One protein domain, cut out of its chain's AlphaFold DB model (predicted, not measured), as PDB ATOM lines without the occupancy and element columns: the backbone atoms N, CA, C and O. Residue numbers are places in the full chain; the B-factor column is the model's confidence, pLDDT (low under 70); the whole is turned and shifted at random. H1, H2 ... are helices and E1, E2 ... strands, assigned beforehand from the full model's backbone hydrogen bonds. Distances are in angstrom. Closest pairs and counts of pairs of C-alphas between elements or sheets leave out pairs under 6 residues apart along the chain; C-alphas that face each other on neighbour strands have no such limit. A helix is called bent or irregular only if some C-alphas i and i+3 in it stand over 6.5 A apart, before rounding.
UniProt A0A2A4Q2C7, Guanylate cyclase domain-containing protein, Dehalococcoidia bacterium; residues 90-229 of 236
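What this domain is: This is residues 90 to 229 of the 236 residues of the protein "Guanylate cyclase domain-containing protein" of Dehalococcoidia bacterium (UniProt A0A2A4Q2C7). A small sheet of three strands, E1, E2 and E3, with H1, H2 and H3 packed over it, makes one end of the domain. Beside it, the kinked helix H5 folds back on H4 as a helical hairpin and reaches towards the other end, where H6 and H7 sit, joined by a long loop. The printed part has 140 residues with seven named helices and three named strands in the order H1 E1 H2 E2 H3 E3 H4 H5 H6 H7, and its class is mostly helix. The sheet order is E1 E2 E3, all parallel. The whole is only just compact, close to loose, with a radius of gyration of the C-alphas of 16.9 A and spans of 49, 39 and 24 A.

Where its parts are: H1, residues 90 to 96, begins at C-alpha 90 (-41.707, -0.232, -91.552). E1 is residues 102 to 105, H2 residues 110 to 124, 19.8 A long, E2 residues 126 to 132, 18.2 A, H3 residues 136 to 140, and E3 residues 147 to 149. H4 is residues 154 to 165, 16.5 A, and H5 residues 169 to 186, 24.1 A. H2 is irregular, with C-alphas 120 and 123 9.4 A apart, as is H5, with C-alphas 178 and 181 7.4 A apart and a kink of 51 degrees near residue 179. H6 is residues 191 to 197; H7, residues 215 to 227, 18.6 A, ends at C-alpha 227 (-31.993, 37.837, -83.910).

How they stand to each other: E2 is staggered, pairing with E1 over residues 126 to 129, with N 103 and O 126 2.9 A apart, and with E3 over 129 to 132, with N 148 and O 129 2.9 A apart. E1, H2, E2 and E2, H3, E3 are strand-helix-strand units, parallel neighbour strands joined through a helix, with right-handed crossovers. The sheet with H1 and H2 on one face makes two layers. H2 runs along the strands over E2, at a height of 8.4 A over the sheet; H3 lies on the same face. H4 and H5 touch, closest at the C-alphas of Val 160 and Ala 172, 4.6 A, at a shallow tilt of 27 degrees, opposite ways. H5 touches H7 with residues 181 to 185 alone, closest at the C-alphas of Leu 182 and Ile 224, 6.3 A. Every O i to N i+4 pair is within hydrogen-bond range in H1, H3, H4, H6 and H7, against 9 of 11 in H2 and 11 of 14 in H5.

The domain as a whole: The C-alphas of Glu 96 and Asp 215, the two farthest apart, are 50.5 A apart. The printed part has no cut. The link H6 to H7 is long, 17 residues. No printed residue is under pLDDT 70.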
ATOM      1  N   ALA A  90     -42.725  -0.405 -92.576       75.56
ATOM      2  CA  ALA A  90     -41.707  -0.232 -91.552       75.56
ATOM      3  C   ALA A  90     -41.921  -1.106 -90.302       75.56
ATOM      4  O   ALA A  90     -40.972  -1.739 -89.862       75.56
ATOM      5  N   ALA A  91     -43.137  -1.188 -89.751       82.31
ATOM      6  CA  ALA A  91     -43.418  -1.987 -88.555       82.31
ATOM      7  C   ALA A  91     -43.293  -3.493 -88.833       82.31
ATOM      8  O   ALA A  91     -42.749  -4.234 -88.019       82.31
ATOM      9  N   GLN A  92     -43.751  -3.948 -90.003       78.25
ATOM     10  CA  GLN A  92     -43.579  -5.343 -90.409       78.25
ATOM     11  C   GLN A  92     -42.105  -5.670 -90.681       78.25
ATOM     12  O   GLN A  92     -41.595  -6.665 -90.175       78.25
ATOM     13  N   ILE A  93     -41.404  -4.812 -91.431       81.25
ATOM     14  CA  ILE A  93     -39.969  -4.968 -91.702       81.25
ATOM     15  C   ILE A  93     -39.172  -5.037 -90.396       81.25
ATOM     16  O   ILE A  93     -38.264  -5.857 -90.291       81.25
ATOM     17  N   ALA A  94     -39.510  -4.200 -89.419       86.31
ATOM     18  CA  ALA A  94     -38.847  -4.168 -88.127       86.31
ATOM     19  C   ALA A  94     -39.023  -5.480 -87.345       86.31
ATOM     20  O   ALA A  94     -38.039  -6.020 -86.845       86.31
ATOM     21  N   LYS A  95     -40.237  -6.048 -87.339       85.94
ATOM     22  CA  LYS A  95     -40.531  -7.361 -86.732       85.94
ATOM     23  C   LYS A  95     -39.785  -8.512 -87.402       85.94
ATOM     24  O   LYS A  95     -39.383  -9.467 -86.748       85.94
ATOM     25  N   GLU A  96     -39.615  -8.441 -88.718       86.38
ATOM     26  CA  GLU A  96     -38.950  -9.485 -89.504       86.38
ATOM     27  C   GLU A  96     -37.419  -9.316 -89.549       86.38
ATOM     28  O   GLU A  96     -36.702 -10.240 -89.943       86.38
ATOM     29  N   SER A  97     -36.891  -8.144 -89.177       82.88
ATOM     30  CA  SER A  97     -35.471  -7.820 -89.294       82.88
ATOM     31  C   SER A  97     -35.012  -6.775 -88.278       82.88
ATOM     32  O   SER A  97     -35.170  -5.569 -88.474       82.88
ATOM     33  N   GLU A  98     -34.238  -7.230 -87.292       84.88
ATOM     34  CA  GLU A  98     -33.531  -6.374 -86.324       84.88
ATOM     35  C   GLU A  98     -32.587  -5.347 -86.980       84.88
ATOM     36  O   GLU A  98     -32.189  -4.361 -86.365       84.88
ATOM     37  N   LYS A  99     -32.188  -5.555 -88.244       84.56
ATOM     38  CA  LYS A  99     -31.327  -4.618 -88.989       84.56
ATOM     39  C   LYS A  99     -32.101  -3.455 -89.600       84.56
ATOM     40  O   LYS A  99     -31.488  -2.466 -89.997       84.56
ATOM     41  N   ALA A 100     -33.416  -3.592 -89.729       80.00
ATOM     42  CA  ALA A 100     -34.298  -2.630 -90.370       80.00
ATOM     43  C   ALA A 100     -35.365  -2.133 -89.382       80.00
ATOM     44  O   ALA A 100     -36.538  -2.006 -89.711       80.00
ATOM     45  N   CYS A 101     -34.917  -1.824 -88.166       89.06
ATOM     46  CA  CYS A 101     -35.734  -1.377 -87.044       89.06
ATOM     47  C   CYS A 101     -35.802   0.149 -86.887       89.06
ATOM     48  O   CYS A 101     -36.333   0.622 -85.897       89.06
ATOM     49  N   HIS A 102     -35.258   0.941 -87.817       90.12
ATOM     50  CA  HIS A 102     -35.280   2.406 -87.733       90.12
ATOM     51  C   HIS A 102     -36.085   3.019 -88.877       90.12
ATOM     52  O   HIS A 102     -35.842   2.702 -90.043       90.12
ATOM     53  N   ALA A 103     -36.980   3.954 -88.562       90.06
ATOM     54  CA  ALA A 103     -37.748   4.695 -89.556       90.06
ATOM     55  C   ALA A 103     -37.646   6.203 -89.342       90.06
ATOM     56  O   ALA A 103     -37.817   6.698 -88.234       90.06
ATOM     57  N   LYS A 104     -37.424   6.941 -90.433       92.56
ATOM     58  CA  LYS A 104     -37.635   8.388 -90.480       92.56
ATOM     59  C   LYS A 104     -39.058   8.645 -90.967       92.56
ATOM     60  O   LYS A 104     -39.384   8.309 -92.105       92.56
ATOM     61  N   VAL A 105     -39.896   9.238 -90.127       87.25
ATOM     62  CA  VAL A 105     -41.296   9.527 -90.449       87.25
ATOM     63  C   VAL A 105     -41.444  11.017 -90.735       87.25
ATOM     64  O   VAL A 105     -41.284  11.847 -89.848       87.25
ATOM     65  N   GLU A 106     -41.738  11.365 -91.989       88.31
ATOM     66  CA  GLU A 106     -41.849  12.768 -92.425       88.31
ATOM     67  C   GLU A 106     -43.034  13.057 -93.353       88.31
ATOM     68  O   GLU A 106     -43.163  14.156 -93.887       88.31
ATOM     69  N   VAL A 107     -43.921  12.078 -93.538       82.12
ATOM     70  CA  VAL A 107     -45.139  12.259 -94.331       82.12
ATOM     71  C   VAL A 107     -46.152  13.051 -93.512       82.12
ATOM     72  O   VAL A 107     -46.533  12.638 -92.416       82.12
ATOM     73  N   ALA A 108     -46.604  14.184 -94.047       79.25
ATOM     74  CA  ALA A 108     -47.644  14.981 -93.414       79.25
ATOM     75  C   ALA A 108     -48.973  14.196 -93.315       79.25
ATOM     76  O   ALA A 108     -49.327  13.470 -94.248       79.25
ATOM     77  N   PRO A 109     -49.745  14.345 -92.222       86.25
ATOM     78  CA  PRO A 109     -49.408  15.056 -90.984       86.25
ATOM     79  C   PRO A 109     -48.431  14.243 -90.111       86.25
ATOM     80  O   PRO A 109     -48.791  13.177 -89.604       86.25
ATOM     81  N   THR A 110     -47.207  14.749 -89.908       85.44
ATOM     82  CA  THR A 110     -46.069  13.938 -89.421       85.44
ATOM     83  C   THR A 110     -46.300  13.392 -88.022       85.44
ATOM     84  O   THR A 110     -46.161  12.193 -87.795       85.44
ATOM     85  N   ALA A 111     -46.783  14.234 -87.113       87.81
ATOM     86  CA  ALA A 111     -47.055  13.855 -85.741       87.81
ATOM     87  C   ALA A 111     -48.029  12.662 -85.656       87.81
ATOM     88  O   ALA A 111     -47.749  11.671 -84.983       87.81
ATOM     89  N   ARG A 112     -49.145  12.690 -86.401       84.44
ATOM     90  CA  ARG A 112     -50.104  11.568 -86.440       84.44
ATOM     91  C   ARG A 112     -49.452  10.290 -86.973       84.44
ATOM     92  O   ARG A 112     -49.705   9.221 -86.428       84.44
ATOM     93  N   ARG A 113     -48.612  10.401 -88.007       82.88
ATOM     94  CA  ARG A 113     -47.892   9.257 -88.585       82.88
ATOM     95  C   ARG A 113     -46.860   8.673 -87.625       82.88
ATOM     96  O   ARG A 113     -46.718   7.457 -87.584       82.88
ATOM     97  N   VAL A 114     -46.202   9.503 -86.814       90.06
ATOM     98  CA  VAL A 114     -45.313   9.044 -85.735       90.06
ATOM     99  C   VAL A 114     -46.097   8.246 -84.693       90.06
ATOM    100  O   VAL A 114     -45.702   7.129 -84.385       90.06
ATOM    101  N   ALA A 115     -47.243   8.753 -84.220       88.50
ATOM    102  CA  ALA A 115     -48.075   8.020 -83.258       88.50
ATOM    103  C   ALA A 115     -48.562   6.668 -83.810       88.50
ATOM    104  O   ALA A 115     -48.555   5.661 -83.104       88.50
ATOM    105  N   GLU A 116     -48.979   6.638 -85.079       84.69
ATOM    106  CA  GLU A 116     -49.421   5.421 -85.762       84.69
ATOM    107  C   GLU A 116     -48.288   4.393 -85.892       84.69
ATOM    108  O   GLU A 116     -48.472   3.231 -85.529       84.69
ATOM    109  N   ALA A 117     -47.111   4.829 -86.352       85.69
ATOM    110  CA  ALA A 117     -45.931   3.977 -86.461       85.69
ATOM    111  C   ALA A 117     -45.494   3.439 -85.092       85.69
ATOM    112  O   ALA A 117     -45.199   2.253 -84.984       85.69
ATOM    113  N   ASN A 118     -45.518   4.277 -84.050       89.56
ATOM    114  CA  ASN A 118     -45.124   3.889 -82.696       89.56
ATOM    115  C   ASN A 118     -46.069   2.822 -82.131       89.56
ATOM    116  O   ASN A 118     -45.631   1.800 -81.614       89.56
ATOM    117  N   ARG A 119     -47.383   3.003 -82.321       87.19
ATOM    118  CA  ARG A 119     -48.399   2.029 -81.894       87.19
ATOM    119  C   ARG A 119     -48.246   0.670 -82.584       87.19
ATOM    120  O   ARG A 119     -48.467  -0.356 -81.951       87.19
ATOM    121  N   LEU A 120     -47.949   0.658 -83.884       83.81
ATOM    122  CA  LEU A 120     -47.906  -0.570 -84.692       83.81
ATOM    123  C   LEU A 120     -46.563  -1.302 -84.601       83.81
ATOM    124  O   LEU A 120     -46.520  -2.536 -84.673       83.81
ATOM    125  N   GLY A 121     -45.484  -0.535 -84.471       85.31
ATOM    126  CA  GLY A 121     -44.123  -1.033 -84.364       85.31
ATOM    127  C   GLY A 121     -43.731  -1.464 -82.953       85.31
ATOM    128  O   GLY A 121     -42.993  -2.432 -82.829       85.31
ATOM    129  N   GLY A 122     -44.258  -0.813 -81.909       88.88
ATOM    130  CA  GLY A 122     -43.883  -1.113 -80.526       88.88
ATOM    131  C   GLY A 122     -42.368  -1.045 -80.322       88.88
ATOM    132  O   GLY A 122     -41.699  -0.197 -80.910       88.88
ATOM    133  N   ASP A 123     -41.826  -1.979 -79.542       91.12
ATOM    134  CA  ASP A 123     -40.387  -2.052 -79.249       91.12
ATOM    135  C   ASP A 123     -39.532  -2.460 -80.463       91.12
ATOM    136  O   ASP A 123     -38.317  -2.259 -80.461       91.12
ATOM    137  N   ASP A 124     -40.150  -3.003 -81.517       91.44
ATOM    138  CA  ASP A 124     -39.433  -3.454 -82.710       91.44
ATOM    139  C   ASP A 124     -39.021  -2.276 -83.610       91.44
ATOM    140  O   ASP A 124     -38.040  -2.378 -84.349       91.44
ATOM    141  N   LEU A 125     -39.746  -1.147 -83.563       90.81
ATOM    142  CA  LEU A 125     -39.554  -0.010 -84.469       90.81
ATOM    143  C   LEU A 125     -39.163   1.275 -83.735       90.81
ATOM    144  O   LEU A 125     -39.967   1.939 -83.089       90.81
ATOM    145  N   ILE A 126     -37.935   1.709 -83.978       95.00
ATOM    146  CA  ILE A 126     -37.349   2.948 -83.487       95.00
ATOM    147  C   ILE A 126     -37.649   4.082 -84.476       95.00
ATOM    148  O   ILE A 126     -37.264   4.041 -85.650       95.00
ATOM    149  N   ILE A 127     -38.327   5.128 -84.005       95.00
ATOM    150  CA  ILE A 127     -38.852   6.191 -84.868       95.00
ATOM    151  C   ILE A 127     -38.058   7.479 -84.687       95.00
ATOM    152  O   ILE A 127     -37.940   8.005 -83.587       95.00
ATOM    153  N   PHE A 128     -37.583   8.034 -85.794       96.81
ATOM    154  CA  PHE A 128     -37.077   9.396 -85.878       96.81
ATOM    155  C   PHE A 128     -38.087  10.278 -86.611       96.81
ATOM    156  O   PHE A 128     -38.617   9.911 -87.661       96.81
ATOM    157  N   GLY A 129     -38.301  11.475 -86.078       93.38
ATOM    158  CA  GLY A 129     -38.973  12.563 -86.771       93.38
ATOM    159  C   GLY A 129     -38.207  13.055 -88.002       93.38
ATOM    160  O   GLY A 129     -37.056  12.674 -88.256       93.38
ATOM    161  N   GLY A 130     -38.826  13.944 -88.770       91.31
ATOM    162  CA  GLY A 130     -38.245  14.463 -90.006       91.31
ATOM    163  C   GLY A 130     -38.778  15.839 -90.369       91.31
ATOM    164  O   GLY A 130     -38.882  16.707 -89.507       91.31
ATOM    165  N   ALA A 131     -39.043  16.075 -91.660       91.12
ATOM    166  CA  ALA A 131     -39.561  17.358 -92.150       91.12
ATOM    167  C   ALA A 131     -38.730  18.570 -91.673       91.12
ATOM    168  O   ALA A 131     -39.268  19.613 -91.304       91.12
ATOM    169  N   GLY A 132     -37.402  18.416 -91.621       92.00
ATOM    170  CA  GLY A 132     -36.482  19.456 -91.154       92.00
ATOM    171  C   GLY A 132     -36.509  19.725 -89.643       92.00
ATOM    172  O   GLY A 132     -35.801  20.619 -89.188       92.00
ATOM    173  N   GLY A 133     -37.270  18.945 -88.871       95.38
ATOM    174  CA  GLY A 133     -37.465  19.121 -87.433       95.38
ATOM    175  C   GLY A 133     -38.605  20.076 -87.070       95.38
ATOM    176  O   GLY A 133     -38.689  20.492 -85.922       95.38
ATOM    177  N   ASN A 134     -39.479  20.434 -88.022       95.44
ATOM    178  CA  ASN A 134     -40.571  21.398 -87.808       95.44
ATOM    179  C   ASN A 134     -41.604  20.970 -86.750       95.44
ATOM    180  O   ASN A 134     -42.291  21.828 -86.211       95.44
ATOM    181  N   PHE A 135     -41.712  19.673 -86.462       96.12
ATOM    182  CA  PHE A 135     -42.696  19.114 -85.531       96.12
ATOM    183  C   PHE A 135     -42.020  18.363 -84.380       96.12
ATOM    184  O   PHE A 135     -42.553  17.377 -83.881       96.12
ATOM    185  N   PHE A 136     -40.799  18.760 -84.004       97.81
ATOM    186  CA  PHE A 136     -39.961  17.945 -83.126       97.81
ATOM    187  C   PHE A 136     -40.626  17.670 -81.771       97.81
ATOM    188  O   PHE A 136     -40.715  16.515 -81.368       97.81
ATOM    189  N   ILE A 137     -41.172  18.695 -81.107       98.25
ATOM    190  CA  ILE A 137     -41.888  18.534 -79.830       98.25
ATOM    191  C   ILE A 137     -43.109  17.616 -79.994       98.25
ATOM    192  O   ILE A 137     -43.347  16.716 -79.187       98.25
ATOM    193  N   GLU A 138     -43.894  17.818 -81.050       97.81
ATOM    194  CA  GLU A 138     -45.082  17.025 -81.351       97.81
ATOM    195  C   GLU A 138     -44.756  15.555 -81.625       97.81
ATOM    196  O   GLU A 138     -45.532  14.674 -81.249       97.81
ATOM    197  N   GLU A 139     -43.648  15.289 -82.304       97.88
ATOM    198  CA  GLU A 139     -43.175  13.950 -82.639       97.88
ATOM    199  C   GLU A 139     -42.620  13.242 -81.394       97.88
ATOM    200  O   GLU A 139     -42.959  12.079 -81.166       97.88
ATOM    201  N   LEU A 140     -41.870  13.948 -80.537       98.06
ATOM    202  CA  LEU A 140     -41.383  13.426 -79.251       98.06
ATOM    203  C   LEU A 140     -42.539  12.957 -78.359       98.06
ATOM    204  O   LEU A 140     -42.557  11.809 -77.918       98.06
ATOM    205  N   ARG A 141     -43.586  13.784 -78.214       97.69
ATOM    206  CA  ARG A 141     -44.824  13.438 -77.481       97.69
ATOM    207  C   ARG A 141     -45.526  12.176 -77.986       97.69
ATOM    208  O   ARG A 141     -46.417  11.658 -77.320       97.69
ATOM    209  N   ARG A 142     -45.196  11.724 -79.197       95.75
ATOM    210  CA  ARG A 142     -45.851  10.611 -79.894       95.75
ATOM    211  C   ARG A 142     -44.945   9.390 -80.063       95.75
ATOM    212  O   ARG A 142     -45.354   8.435 -80.720       95.75
ATOM    213  N   GLY A 143     -43.769   9.407 -79.435       95.25
ATOM    214  CA  GLY A 143     -42.851   8.271 -79.373       95.25
ATOM    215  C   GLY A 143     -41.682   8.334 -80.350       95.25
ATOM    216  O   GLY A 143     -40.975   7.342 -80.499       95.25
ATOM    217  N   ALA A 144     -41.439   9.468 -81.017       96.75
ATOM    218  CA  ALA A 144     -40.166   9.636 -81.709       96.75
ATOM    219  C   ALA A 144     -39.017   9.681 -80.689       96.75
ATOM    220  O   ALA A 144     -39.102  10.366 -79.673       96.75
ATOM    221  N   VAL A 145     -37.910   9.007 -80.993       97.06
ATOM    222  CA  VAL A 145     -36.683   8.980 -80.178       97.06
ATOM    223  C   VAL A 145     -35.598   9.908 -80.732       97.06
ATOM    224  O   VAL A 145     -34.399   9.693 -80.564       97.06
ATOM    225  N   GLY A 146     -36.022  10.935 -81.459       95.81
ATOM    226  CA  GLY A 146     -35.151  11.922 -82.074       95.81
ATOM    227  C   GLY A 146     -35.756  12.468 -83.357       95.81
ATOM    228  O   GLY A 146     -36.883  12.149 -83.730       95.81
ATOM    229  N   THR A 147     -34.985  13.280 -84.068       95.88
ATOM    230  CA  THR A 147     -35.362  13.817 -85.377       95.88
ATOM    231  C   THR A 147     -34.165  13.795 -86.318       95.88
ATOM    232  O   THR A 147     -33.016  13.770 -85.873       95.88
ATOM    233  N   MET A 148     -34.425  13.789 -87.624       95.19
ATOM    234  CA  MET A 148     -33.435  14.032 -88.674       95.19
ATOM    235  C   MET A 148     -33.678  15.431 -89.270       95.19
ATOM    236  O   MET A 148     -34.398  15.548 -90.272       95.19
ATOM    237  N   PRO A 149     -33.131  16.500 -88.657       94.31
ATOM    238  CA  PRO A 149     -33.559  17.865 -88.923       94.31
ATOM    239  C   PRO A 149     -32.678  18.578 -89.957       94.31
ATOM    240  O   PRO A 149     -31.740  18.008 -90.522       94.31
ATOM    241  N   PHE A 150     -32.941  19.870 -90.177       92.31
ATOM    242  CA  PHE A 150     -31.988  20.733 -90.869       92.31
ATOM    243  C   PHE A 150     -30.651  20.796 -90.116       92.31
ATOM    244  O   PHE A 150     -30.590  21.109 -88.930       92.31
ATOM    245  N   ALA A 151     -29.556  20.564 -90.835       90.38
ATOM    246  CA  ALA A 151     -28.215  20.479 -90.254       90.38
ATOM    247  C   ALA A 151     -27.563  21.841 -89.946       90.38
ATOM    248  O   ALA A 151     -26.392  21.887 -89.582       90.38
ATOM    249  N   CYS A 152     -28.269  22.959 -90.137       92.56
ATOM    250  CA  CYS A 152     -27.694  24.294 -89.975       92.56
ATOM    251  C   CYS A 152     -27.797  24.858 -88.553       92.56
ATOM    252  O   CYS A 152     -27.218  25.915 -88.318       92.56
ATOM    253  N   VAL A 153     -28.494  24.174 -87.636       94.56
ATOM    254  CA  VAL A 153     -28.610  24.505 -86.197       94.56
ATOM    255  C   VAL A 153     -28.715  23.238 -85.312       94.56
ATOM    256  O   VAL A 153     -29.650  23.109 -84.520       94.56
ATOM    257  N   PRO A 154     -27.808  22.248 -85.444       94.50
ATOM    258  CA  PRO A 154     -27.901  20.979 -84.709       94.50
ATOM    259  C   PRO A 154     -27.861  21.154 -83.182       94.50
ATOM    260  O   PRO A 154     -28.483  20.380 -82.456       94.50
ATOM    261  N   GLU A 155     -27.168  22.179 -82.690       95.50
ATOM    262  CA  GLU A 155     -27.068  22.525 -81.272       95.50
ATOM    263  C   GLU A 155     -28.423  22.862 -80.636       95.50
ATOM    264  O   GLU A 155     -28.658  22.499 -79.485       95.50
ATOM    265  N   MET A 156     -29.342  23.476 -81.390       96.69
ATOM    266  CA  MET A 156     -30.692  23.767 -80.906       96.69
ATOM    267  C   MET A 156     -31.468  22.469 -80.690       96.69
ATOM    268  O   MET A 156     -31.977  22.232 -79.596       96.69
ATOM    269  N   PHE A 157     -31.489  21.579 -81.689       98.06
ATOM    270  CA  PHE A 157     -32.182  20.291 -81.576       98.06
ATOM    271  C   PHE A 157     -31.601  19.432 -80.452       98.06
ATOM    272  O   PHE A 157     -32.346  18.796 -79.711       98.06
ATOM    273  N   ARG A 158     -30.271  19.452 -80.283       98.06
ATOM    274  CA  ARG A 158     -29.580  18.772 -79.182       98.06
ATOM    275  C   ARG A 158     -30.048  19.283 -77.817       98.06
ATOM    276  O   ARG A 158     -30.283  18.456 -76.940       98.06
ATOM    277  N   LYS A 159     -30.177  20.605 -77.655       98.38
ATOM    278  CA  LYS A 159     -30.626  21.244 -76.411       98.38
ATOM    279  C   LYS A 159     -32.099  20.958 -76.125       98.38
ATOM    280  O   LYS A 159     -32.432  20.611 -74.999       98.38
ATOM    281  N   VAL A 160     -32.963  21.055 -77.138       98.62
ATOM    282  CA  VAL A 160     -34.385  20.694 -77.021       98.62
ATOM    283  C   VAL A 160     -34.534  19.232 -76.598       98.62
ATOM    284  O   VAL A 160     -35.302  18.943 -75.687       98.62
ATOM    285  N   TRP A 161     -33.758  18.324 -77.202       98.38
ATOM    286  CA  TRP A 161     -33.723  16.913 -76.814       98.38
ATOM    287  C   TRP A 161     -33.313  16.723 -75.348       98.38
ATOM    288  O   TRP A 161     -34.034  16.059 -74.618       98.38
ATOM    289  N   ASP A 162     -32.204  17.325 -74.899       98.62
ATOM    290  CA  ASP A 162     -31.763  17.216 -73.495       98.62
ATOM    291  C   ASP A 162     -32.841  17.689 -72.519       98.62
ATOM    292  O   ASP A 162     -33.200  16.964 -71.596       98.62
ATOM    293  N   LEU A 163     -33.407  18.875 -72.759       98.75
ATOM    294  CA  LEU A 163     -34.459  19.437 -71.910       98.75
ATOM    295  C   LEU A 163     -35.687  18.522 -71.856       98.75
ATOM    296  O   LEU A 163     -36.252  18.314 -70.785       98.75
ATOM    297  N   TYR A 164     -36.087  17.954 -72.994       98.38
ATOM    298  CA  TYR A 164     -37.211  17.028 -73.051       98.38
ATOM    299  C   TYR A 164     -36.931  15.739 -72.265       98.38
ATOM    300  O   TYR A 164     -37.765  15.319 -71.463       98.38
ATOM    301  N   GLN A 165     -35.744  15.145 -72.434       97.88
ATOM    302  CA  GLN A 165     -35.335  13.932 -71.715       97.88
ATOM    303  C   GLN A 165     -35.206  14.151 -70.200       97.88
ATOM    304  O   GLN A 165     -35.500  13.239 -69.430       97.88
ATOM    305  N   ASP A 166     -34.838  15.361 -69.773       98.44
ATOM    306  CA  ASP A 166     -34.781  15.766 -68.364       98.44
ATOM    307  C   ASP A 166     -36.171  16.074 -67.761       98.44
ATOM    308  O   ASP A 166     -36.272  16.509 -66.612       98.44
ATOM    309  N   GLY A 167     -37.258  15.891 -68.522       98.12
ATOM    310  CA  GLY A 167     -38.627  16.196 -68.093       98.12
ATOM    311  C   GLY A 167     -38.958  17.693 -68.066       98.12
ATOM    312  O   GLY A 167     -40.012  18.088 -67.565       98.12
ATOM    313  N   LYS A 168     -38.089  18.546 -68.617       98.56
ATOM    314  CA  LYS A 168     -38.235  20.009 -68.666       98.56
ATOM    315  C   LYS A 168     -38.914  20.457 -69.954       98.56
ATOM    316  O   LYS A 168     -38.416  21.300 -70.701       98.56
ATOM    317  N   GLU A 169     -40.079  19.886 -70.224       98.25
ATOM    318  CA  GLU A 169     -40.774  20.077 -71.496       98.25
ATOM    319  C   GLU A 169     -41.103  21.553 -71.791       98.25
ATOM    320  O   GLU A 169     -40.959  21.998 -72.926       98.25
ATOM    321  N   ALA A 170     -41.472  22.342 -70.778       98.56
ATOM    322  CA  ALA A 170     -41.748  23.771 -70.951       98.56
ATOM    323  C   ALA A 170     -40.515  24.559 -71.440       98.56
ATOM    324  O   ALA A 170     -40.632  25.407 -72.324       98.56
ATOM    325  N   GLU A 171     -39.330  24.249 -70.909       98.75
ATOM    326  CA  GLU A 171     -38.064  24.855 -71.342       98.75
ATOM    327  C   GLU A 171     -37.686  24.385 -72.754       98.75
ATOM    328  O   GLU A 171     -37.198  25.175 -73.563       98.75
ATOM    329  N   ALA A 172     -37.950  23.112 -73.078       98.62
ATOM    330  CA  ALA A 172     -37.734  22.560 -74.414       98.62
ATOM    331  C   ALA A 172     -38.590  23.282 -75.470       98.62
ATOM    332  O   ALA A 172     -38.080  23.647 -76.528       98.62
ATOM    333  N   ILE A 173     -39.868  23.537 -75.163       98.62
ATOM    334  CA  ILE A 173     -40.784  24.304 -76.021       98.62
ATOM    335  C   ILE A 173     -40.284  25.735 -76.187       98.62
ATOM    336  O   ILE A 173     -40.173  26.208 -77.312       98.62
ATOM    337  N   GLN A 174     -39.916  26.405 -75.091       98.50
ATOM    338  CA  GLN A 174     -39.401  27.772 -75.155       98.50
ATOM    339  C   GLN A 174     -38.151  27.868 -76.039       98.50
ATOM    340  O   GLN A 174     -38.020  28.805 -76.827       98.50
ATOM    341  N   GLU A 175     -37.229  26.909 -75.928       98.12
ATOM    342  CA  GLU A 175     -36.049  26.864 -76.786       98.12
ATOM    343  C   GLU A 175     -36.423  26.598 -78.249       98.12
ATOM    344  O   GLU A 175     -35.906  27.279 -79.133       98.12
ATOM    345  N   PHE A 176     -37.335  25.662 -78.515       98.25
ATOM    346  CA  PHE A 176     -37.794  25.343 -79.867       98.25
ATOM    347  C   PHE A 176     -38.498  26.537 -80.541       98.25
ATOM    348  O   PHE A 176     -38.166  26.892 -81.676       98.25
ATOM    349  N   ASP A 177     -39.393  27.221 -79.824       98.00
ATOM    350  CA  ASP A 177     -40.199  28.347 -80.316       98.00
ATOM    351  C   ASP A 177     -39.351  29.530 -80.788       98.00
ATOM    352  O   ASP A 177     -39.689  30.187 -81.778       98.00
ATOM    353  N   ARG A 178     -38.196  29.770 -80.149       97.38
ATOM    354  CA  ARG A 178     -37.233  30.787 -80.607       97.38
ATOM    355  C   ARG A 178     -36.838  30.554 -82.067       97.38
ATOM    356  O   ARG A 178     -36.710  31.513 -82.829       97.38
ATOM    357  N   PHE A 179     -36.684  29.293 -82.469       96.94
ATOM    358  CA  PHE A 179     -36.189  28.892 -83.784       96.94
ATOM    359  C   PHE A 179     -37.293  28.595 -84.803       96.94
ATOM    360  O   PHE A 179     -36.980  28.477 -85.988       96.94
ATOM    361  N   VAL A 180     -38.571  28.539 -84.416       95.50
ATOM    362  CA  VAL A 180     -39.694  28.292 -85.344       95.50
ATOM    363  C   VAL A 180     -39.671  29.210 -86.581       95.50
ATOM    364  O   VAL A 180     -39.804  28.695 -87.697       95.50
ATOM    365  N   PRO A 181     -39.423  30.535 -86.470       93.69
ATOM    366  CA  PRO A 181     -39.298  31.393 -87.648       93.69
ATOM    367  C   PRO A 181     -38.171  30.963 -88.596       93.69
ATOM    368  O   PRO A 181     -38.337  31.033 -89.810       93.69
ATOM    369  N   LEU A 182     -37.044  30.485 -88.054       94.44
ATOM    370  CA  LEU A 182     -35.933  29.969 -88.852       94.44
ATOM    371  C   LEU A 182     -36.324  28.668 -89.560       94.44
ATOM    372  O   LEU A 182     -36.125  28.553 -90.768       94.44
ATOM    373  N   LEU A 183     -36.904  27.706 -88.835       93.44
ATOM    374  CA  LEU A 183     -37.308  26.402 -89.379       93.44
ATOM    375  C   LEU A 183     -38.301  26.541 -90.540       93.44
ATOM    376  O   LEU A 183     -38.147  25.870 -91.566       93.44
ATOM    377  N   LYS A 184     -39.250  27.478 -90.427       88.75
ATOM    378  CA  LYS A 184     -40.206  27.798 -91.493       88.75
ATOM    379  C   LYS A 184     -39.508  28.264 -92.773       88.75
ATOM    380  O   LYS A 184     -39.834  27.790 -93.860       88.75
ATOM    381  N   THR A 185     -38.529  29.159 -92.659       86.94
ATOM    382  CA  THR A 185     -37.788  29.688 -93.817       86.94
ATOM    383  C   THR A 185     -36.811  28.659 -94.393       86.94
ATOM    384  O   THR A 185     -36.587  28.613 -95.601       86.94
ATOM    385  N   LEU A 186     -36.260  27.765 -93.566       87.81
ATOM    386  CA  LEU A 186     -35.379  26.685 -94.025       87.81
ATOM    387  C   LEU A 186     -36.065  25.701 -94.981       87.81
ATOM    388  O   LEU A 186     -35.390  25.155 -95.857       87.81
ATOM    389  N   GLY A 187     -37.390  25.547 -94.891       76.50
ATOM    390  CA  GLY A 187     -38.197  24.805 -95.867       76.50
ATOM    391  C   GLY A 187     -38.058  25.304 -97.313       76.50
ATOM    392  O   GLY A 187     -38.356  24.562 -98.242       76.50
ATOM    393  N   GLN A 188     -37.535  26.517 -97.516       75.06
ATOM    394  CA  GLN A 188     -37.276  27.117 -98.829       75.06
ATOM    395  C   GLN A 188     -35.847  26.854 -99.350       75.06
ATOM    396  O   GLN A 188     -35.401  27.481-100.306       75.06
ATOM    397  N   GLY A 189     -35.090  25.942 -98.727       78.88
ATOM    398  CA  GLY A 189     -33.739  25.575 -99.178       78.88
ATOM    399  C   GLY A 189     -32.613  26.472 -98.644       78.88
ATOM    400  O   GLY A 189     -31.479  26.398 -99.113       78.88
ATOM    401  N   MET A 190     -32.890  27.273 -97.613       87.06
ATOM    402  CA  MET A 190     -31.968  28.282 -97.071       87.06
ATOM    403  C   MET A 190     -30.865  27.739 -96.143       87.06
ATOM    404  O   MET A 190     -30.072  28.506 -95.600       87.06
ATOM    405  N   GLY A 191     -30.764  26.421 -95.943       90.00
ATOM    406  CA  GLY A 191     -29.820  25.836 -94.977       90.00
ATOM    407  C   GLY A 191     -28.352  26.188 -95.236       90.00
ATOM    408  O   GLY A 191     -27.598  26.433 -94.295       90.00
ATOM    409  N   LYS A 192     -27.946  26.276 -96.509       89.62
ATOM    410  CA  LYS A 192     -26.581  26.686 -96.881       89.62
ATOM    411  C   LYS A 192     -26.291  28.141 -96.533       89.62
ATOM    412  O   LYS A 192     -25.151  28.452 -96.205       89.62
ATOM    413  N   GLU A 193     -27.297  29.008 -96.603       91.00
ATOM    414  CA  GLU A 193     -27.138  30.423 -96.274       91.00
ATOM    415  C   GLU A 193     -26.908  30.622 -94.789       91.00
ATOM    416  O   GLU A 193     -25.977  31.325 -94.416       91.00
ATOM    417  N   VAL A 194     -27.670  29.927 -93.943       93.00
ATOM    418  CA  VAL A 194     -27.412  29.932 -92.498       93.00
ATOM    419  C   VAL A 194     -25.976  29.491 -92.225       93.00
ATOM    420  O   VAL A 194     -25.248  30.174 -91.517       93.00
ATOM    421  N   LEU A 195     -25.514  28.404 -92.849       92.88
ATOM    422  CA  LEU A 195     -24.129  27.943 -92.699       92.88
ATOM    423  C   LEU A 195     -23.095  28.956 -93.222       92.88
ATOM    424  O   LEU A 195     -22.015  29.064 -92.645       92.88
ATOM    425  N   ARG A 196     -23.398  29.717 -94.283       91.75
ATOM    426  CA  ARG A 196     -22.529  30.794 -94.782       91.75
ATOM    427  C   ARG A 196     -22.474  31.970 -93.811       91.75
ATOM    428  O   ARG A 196     -21.381  32.409 -93.468       91.75
ATOM    429  N   LEU A 197     -23.625  32.447 -93.338       92.12
ATOM    430  CA  LEU A 197     -23.723  33.530 -92.354       92.12
ATOM    431  C   LEU A 197     -23.031  33.161 -91.040       92.12
ATOM    432  O   LEU A 197     -22.418  34.014 -90.415       92.12
ATOM    433  N   ARG A 198     -23.046  31.875 -90.676       92.19
ATOM    434  CA  ARG A 198     -22.315  31.301 -89.536       92.19
ATOM    435  C   ARG A 198     -20.808  31.115 -89.770       92.19
ATOM    436  O   ARG A 198     -20.118  30.598 -88.898       92.19
ATOM    437  N   GLY A 199     -20.289  31.472 -90.946       91.88
ATOM    438  CA  GLY A 199     -18.873  31.329 -91.300       91.88
ATOM    439  C   GLY A 199     -18.418  29.897 -91.620       91.88
ATOM    440  O   GLY A 199     -17.227  29.671 -91.825       91.88
ATOM    441  N   VAL A 200     -19.333  28.925 -91.694       92.81
ATOM    442  CA  VAL A 200     -19.016  27.517 -92.000       92.81
ATOM    443  C   VAL A 200     -18.787  27.323 -93.499       92.81
ATOM    444  O   VAL A 200     -17.860  26.622 -93.910       92.81
ATOM    445  N   PHE A 201     -19.623  27.940 -94.337       92.12
ATOM    446  CA  PHE A 201     -19.501  27.882 -95.796       92.12
ATOM    447  C   PHE A 201     -19.010  29.200 -96.384       92.12
ATOM    448  O   PHE A 201     -19.318  30.278 -95.893       92.12
ATOM    449  N   LYS A 202     -18.284  29.105 -97.505       90.56
ATOM    450  CA  LYS A 202     -17.862  30.273 -98.292       90.56
ATOM    451  C   LYS A 202     -18.912  30.705 -99.316       90.56
ATOM    452  O   LYS A 202     -19.024  31.887 -99.614       90.56
ATOM    453  N   THR A 203     -19.668  29.758 -99.874       88.00
ATOM    454  CA  THR A 203     -20.663  30.011-100.927       88.00
ATOM    455  C   THR A 203     -21.933  29.200-100.688       88.00
ATOM    456  O   THR A 203     -21.899  28.143-100.056       88.00
ATOM    457  N   VAL A 204     -23.056  29.680-101.228       88.06
ATOM    458  CA  VAL A 204     -24.361  28.992-101.188       88.06
ATOM    459  C   VAL A 204     -24.738  28.329-102.509       88.06
ATOM    460  O   VAL A 204     -25.872  27.886-102.676       88.06
ATOM    461  N   ASN A 205     -23.788  28.221-103.439       85.94
ATOM    462  CA  ASN A 205     -24.052  27.760-104.796       85.94
ATOM    463  C   ASN A 205     -24.788  26.411-104.805       85.94
ATOM    464  O   ASN A 205     -24.454  25.453-104.087       85.94
ATOM    465  N   VAL A 206     -25.802  26.344-105.658       82.25
ATOM    466  CA  VAL A 206     -26.567  25.141-105.962       82.25
ATOM    467  C   VAL A 206     -26.203  24.670-107.368       82.25
ATOM    468  O   VAL A 206     -25.747  25.449-108.201       82.25
ATOM    469  N   ARG A 207     -26.326  23.366-107.617       80.94
ATOM    470  CA  ARG A 207     -26.115  22.816-108.959       80.94
ATOM    471  C   ARG A 207     -27.410  22.972-109.750       80.94
ATOM    472  O   ARG A 207     -28.481  22.711-109.205       80.94
ATOM    473  N   HIS A 208     -27.301  23.322-111.026       78.19
ATOM    474  CA  HIS A 208     -28.435  23.306-111.949       78.19
ATOM    475  C   HIS A 208     -29.131  21.924-111.920       78.19
ATOM    476  O   HIS A 208     -28.419  20.912-111.893       78.19
ATOM    477  N   PRO A 209     -30.478  21.844-111.902       83.44
ATOM    478  CA  PRO A 209     -31.454  22.909-112.181       83.44
ATOM    479  C   PRO A 209     -31.961  23.687-110.956       83.44
ATOM    480  O   PRO A 209     -32.916  24.444-111.080       83.44
ATOM    481  N   ALA A 210     -31.371  23.505-109.770       79.00
ATOM    482  CA  ALA A 210     -31.788  24.278-108.606       79.00
ATOM    483  C   ALA A 210     -31.429  25.760-108.794       79.00
ATOM    484  O   ALA A 210     -30.296  26.082-109.163       79.00
ATOM    485  N   SER A 211     -32.384  26.642-108.507       77.81
ATOM    486  CA  SER A 211     -32.180  28.090-108.513       77.81
ATOM    487  C   SER A 211     -31.849  28.579-107.106       77.81
ATOM    488  O   SER A 211     -32.421  28.067-106.137       77.81
ATOM    489  N   PRO A 212     -30.929  29.545-106.958       78.00
ATOM    490  CA  PRO A 212     -30.753  30.210-105.684       78.00
ATOM    491  C   PRO A 212     -32.025  31.002-105.314       78.00
ATOM    492  O   PRO A 212     -32.757  31.437-106.206       78.00
ATOM    493  N   PRO A 213     -32.272  31.195-104.011       82.62
ATOM    494  CA  PRO A 213     -33.254  32.150-103.498       82.62
ATOM    495  C   PRO A 213     -33.019  33.571-104.031       82.62
ATOM    496  O   PRO A 213     -31.909  33.901-104.451       82.62
ATOM    497  N   ASP A 214     -34.047  34.421-103.988       86.62
ATOM    498  CA  ASP A 214     -33.902  35.839-104.325       86.62
ATOM    499  C   ASP A 214     -33.264  36.658-103.182       86.62
ATOM    500  O   ASP A 214     -33.164  36.218-102.032       86.62
ATOM    501  N   ASP A 215     -32.839  37.885-103.495       88.00
ATOM    502  CA  ASP A 215     -32.179  38.782-102.534       88.00
ATOM    503  C   ASP A 215     -33.063  39.129-101.325       88.00
ATOM    504  O   ASP A 215     -32.554  39.366-100.226       88.00
ATOM    505  N   ARG A 216     -34.393  39.148-101.496       90.62
ATOM    506  CA  ARG A 216     -35.329  39.417-100.393       90.62
ATOM    507  C   ARG A 216     -35.312  38.269 -99.393       90.62
ATOM    508  O   ARG A 216     -35.125  38.513 -98.205       90.62
ATOM    509  N   THR A 217     -35.388  37.039 -99.887       87.94
ATOM    510  CA  THR A 217     -35.316  35.810 -99.089       87.94
ATOM    511  C   THR A 217     -33.980  35.720 -98.344       87.94
ATOM    512  O   THR A 217     -33.937  35.363 -97.164       87.94
ATOM    513  N   PHE A 218     -32.872  36.105 -98.990       88.62
ATOM    514  CA  PHE A 218     -31.568  36.200 -98.328       88.62
ATOM    515  C   PHE A 218     -31.556  37.222 -97.184       88.62
ATOM    516  O   PHE A 218     -31.040  36.930 -96.102       88.62
ATOM    517  N   ASN A 219     -32.134  38.406 -97.392       88.94
ATOM    518  CA  ASN A 219     -32.202  39.442 -96.359       88.94
ATOM    519  C   ASN A 219     -33.108  39.040 -95.185       88.94
ATOM    520  O   ASN A 219     -32.731  39.248 -94.034       88.94
ATOM    521  N   GLU A 220     -34.256  38.410 -95.448       89.88
ATOM    522  CA  GLU A 220     -35.128  37.852 -94.405       89.88
ATOM    523  C   GLU A 220     -34.389  36.821 -93.545       89.88
ATOM    524  O   GLU A 220     -34.473  36.854 -92.314       89.88
ATOM    525  N   MET A 221     -33.609  35.940 -94.181       89.75
ATOM    526  CA  MET A 221     -32.799  34.953 -93.472       89.75
ATOM    527  C   MET A 221     -31.734  35.608 -92.587       89.75
ATOM    528  O   MET A 221     -31.558  35.188 -91.442       89.75
ATOM    529  N   ARG A 222     -31.056  36.654 -93.075       90.38
ATOM    530  CA  ARG A 222     -30.057  37.389 -92.287       90.38
ATOM    531  C   ARG A 222     -30.659  37.952 -91.000       90.38
ATOM    532  O   ARG A 222     -30.137  37.668 -89.927       90.38
ATOM    533  N   THR A 223     -31.798  38.633 -91.098       92.44
ATOM    534  CA  THR A 223     -32.503  39.203 -89.939       92.44
ATOM    535  C   THR A 223     -32.855  38.138 -88.895       92.44
ATOM    536  O   THR A 223     -32.736  38.366 -87.691       92.44
ATOM    537  N   ILE A 224     -33.281  36.945 -89.332       93.69
ATOM    538  CA  ILE A 224     -33.596  35.838 -88.417       93.69
ATOM    539  C   ILE A 224     -32.326  35.315 -87.729       93.69
ATOM    540  O   ILE A 224     -32.348  35.080 -86.521       93.69
ATOM    541  N   VAL A 225     -31.234  35.132 -88.478       93.25
ATOM    542  CA  VAL A 225     -29.943  34.645 -87.962       93.25
ATOM    543  C   VAL A 225     -29.332  35.621 -86.954       93.25
ATOM    544  O   VAL A 225     -28.831  35.179 -85.922       93.25
ATOM    545  N   GLU A 226     -29.410  36.927 -87.220       92.62
ATOM    546  CA  GLU A 226     -28.968  37.988 -86.306       92.62
ATOM    547  C   GLU A 226     -29.776  37.981 -85.006       92.62
ATOM    548  O   GLU A 226     -29.197  37.954 -83.925       92.62
ATOM    549  N   ARG A 227     -31.113  37.910 -85.091       93.81
ATOM    550  CA  ARG A 227     -31.993  37.837 -83.910       93.81
ATOM    551  C   ARG A 227     -31.740  36.597 -83.048       93.81
ATOM    552  O   ARG A 227     -31.979  36.626 -81.845       93.81
ATOM    553  N   LEU A 228     -31.321  35.496 -83.665       94.50
ATOM    554  CA  LEU A 228     -30.962  34.260 -82.969       94.50
ATOM    555  C   LEU A 228     -29.514  34.246 -82.472       94.50
ATOM    556  O   LEU A 228     -29.103  33.245 -81.891       94.50
ATOM    557  N   GLU A 229     -28.757  35.322 -82.709       93.06
ATOM    558  CA  GLU A 229     -27.351  35.459 -82.312       93.06
ATOM    559  C   GLU A 229     -26.479  34.309 -82.848       93.06
ATOM    560  O   GLU A 229     -25.529  33.857 -82.214       93.06
TER     561      GLU A 229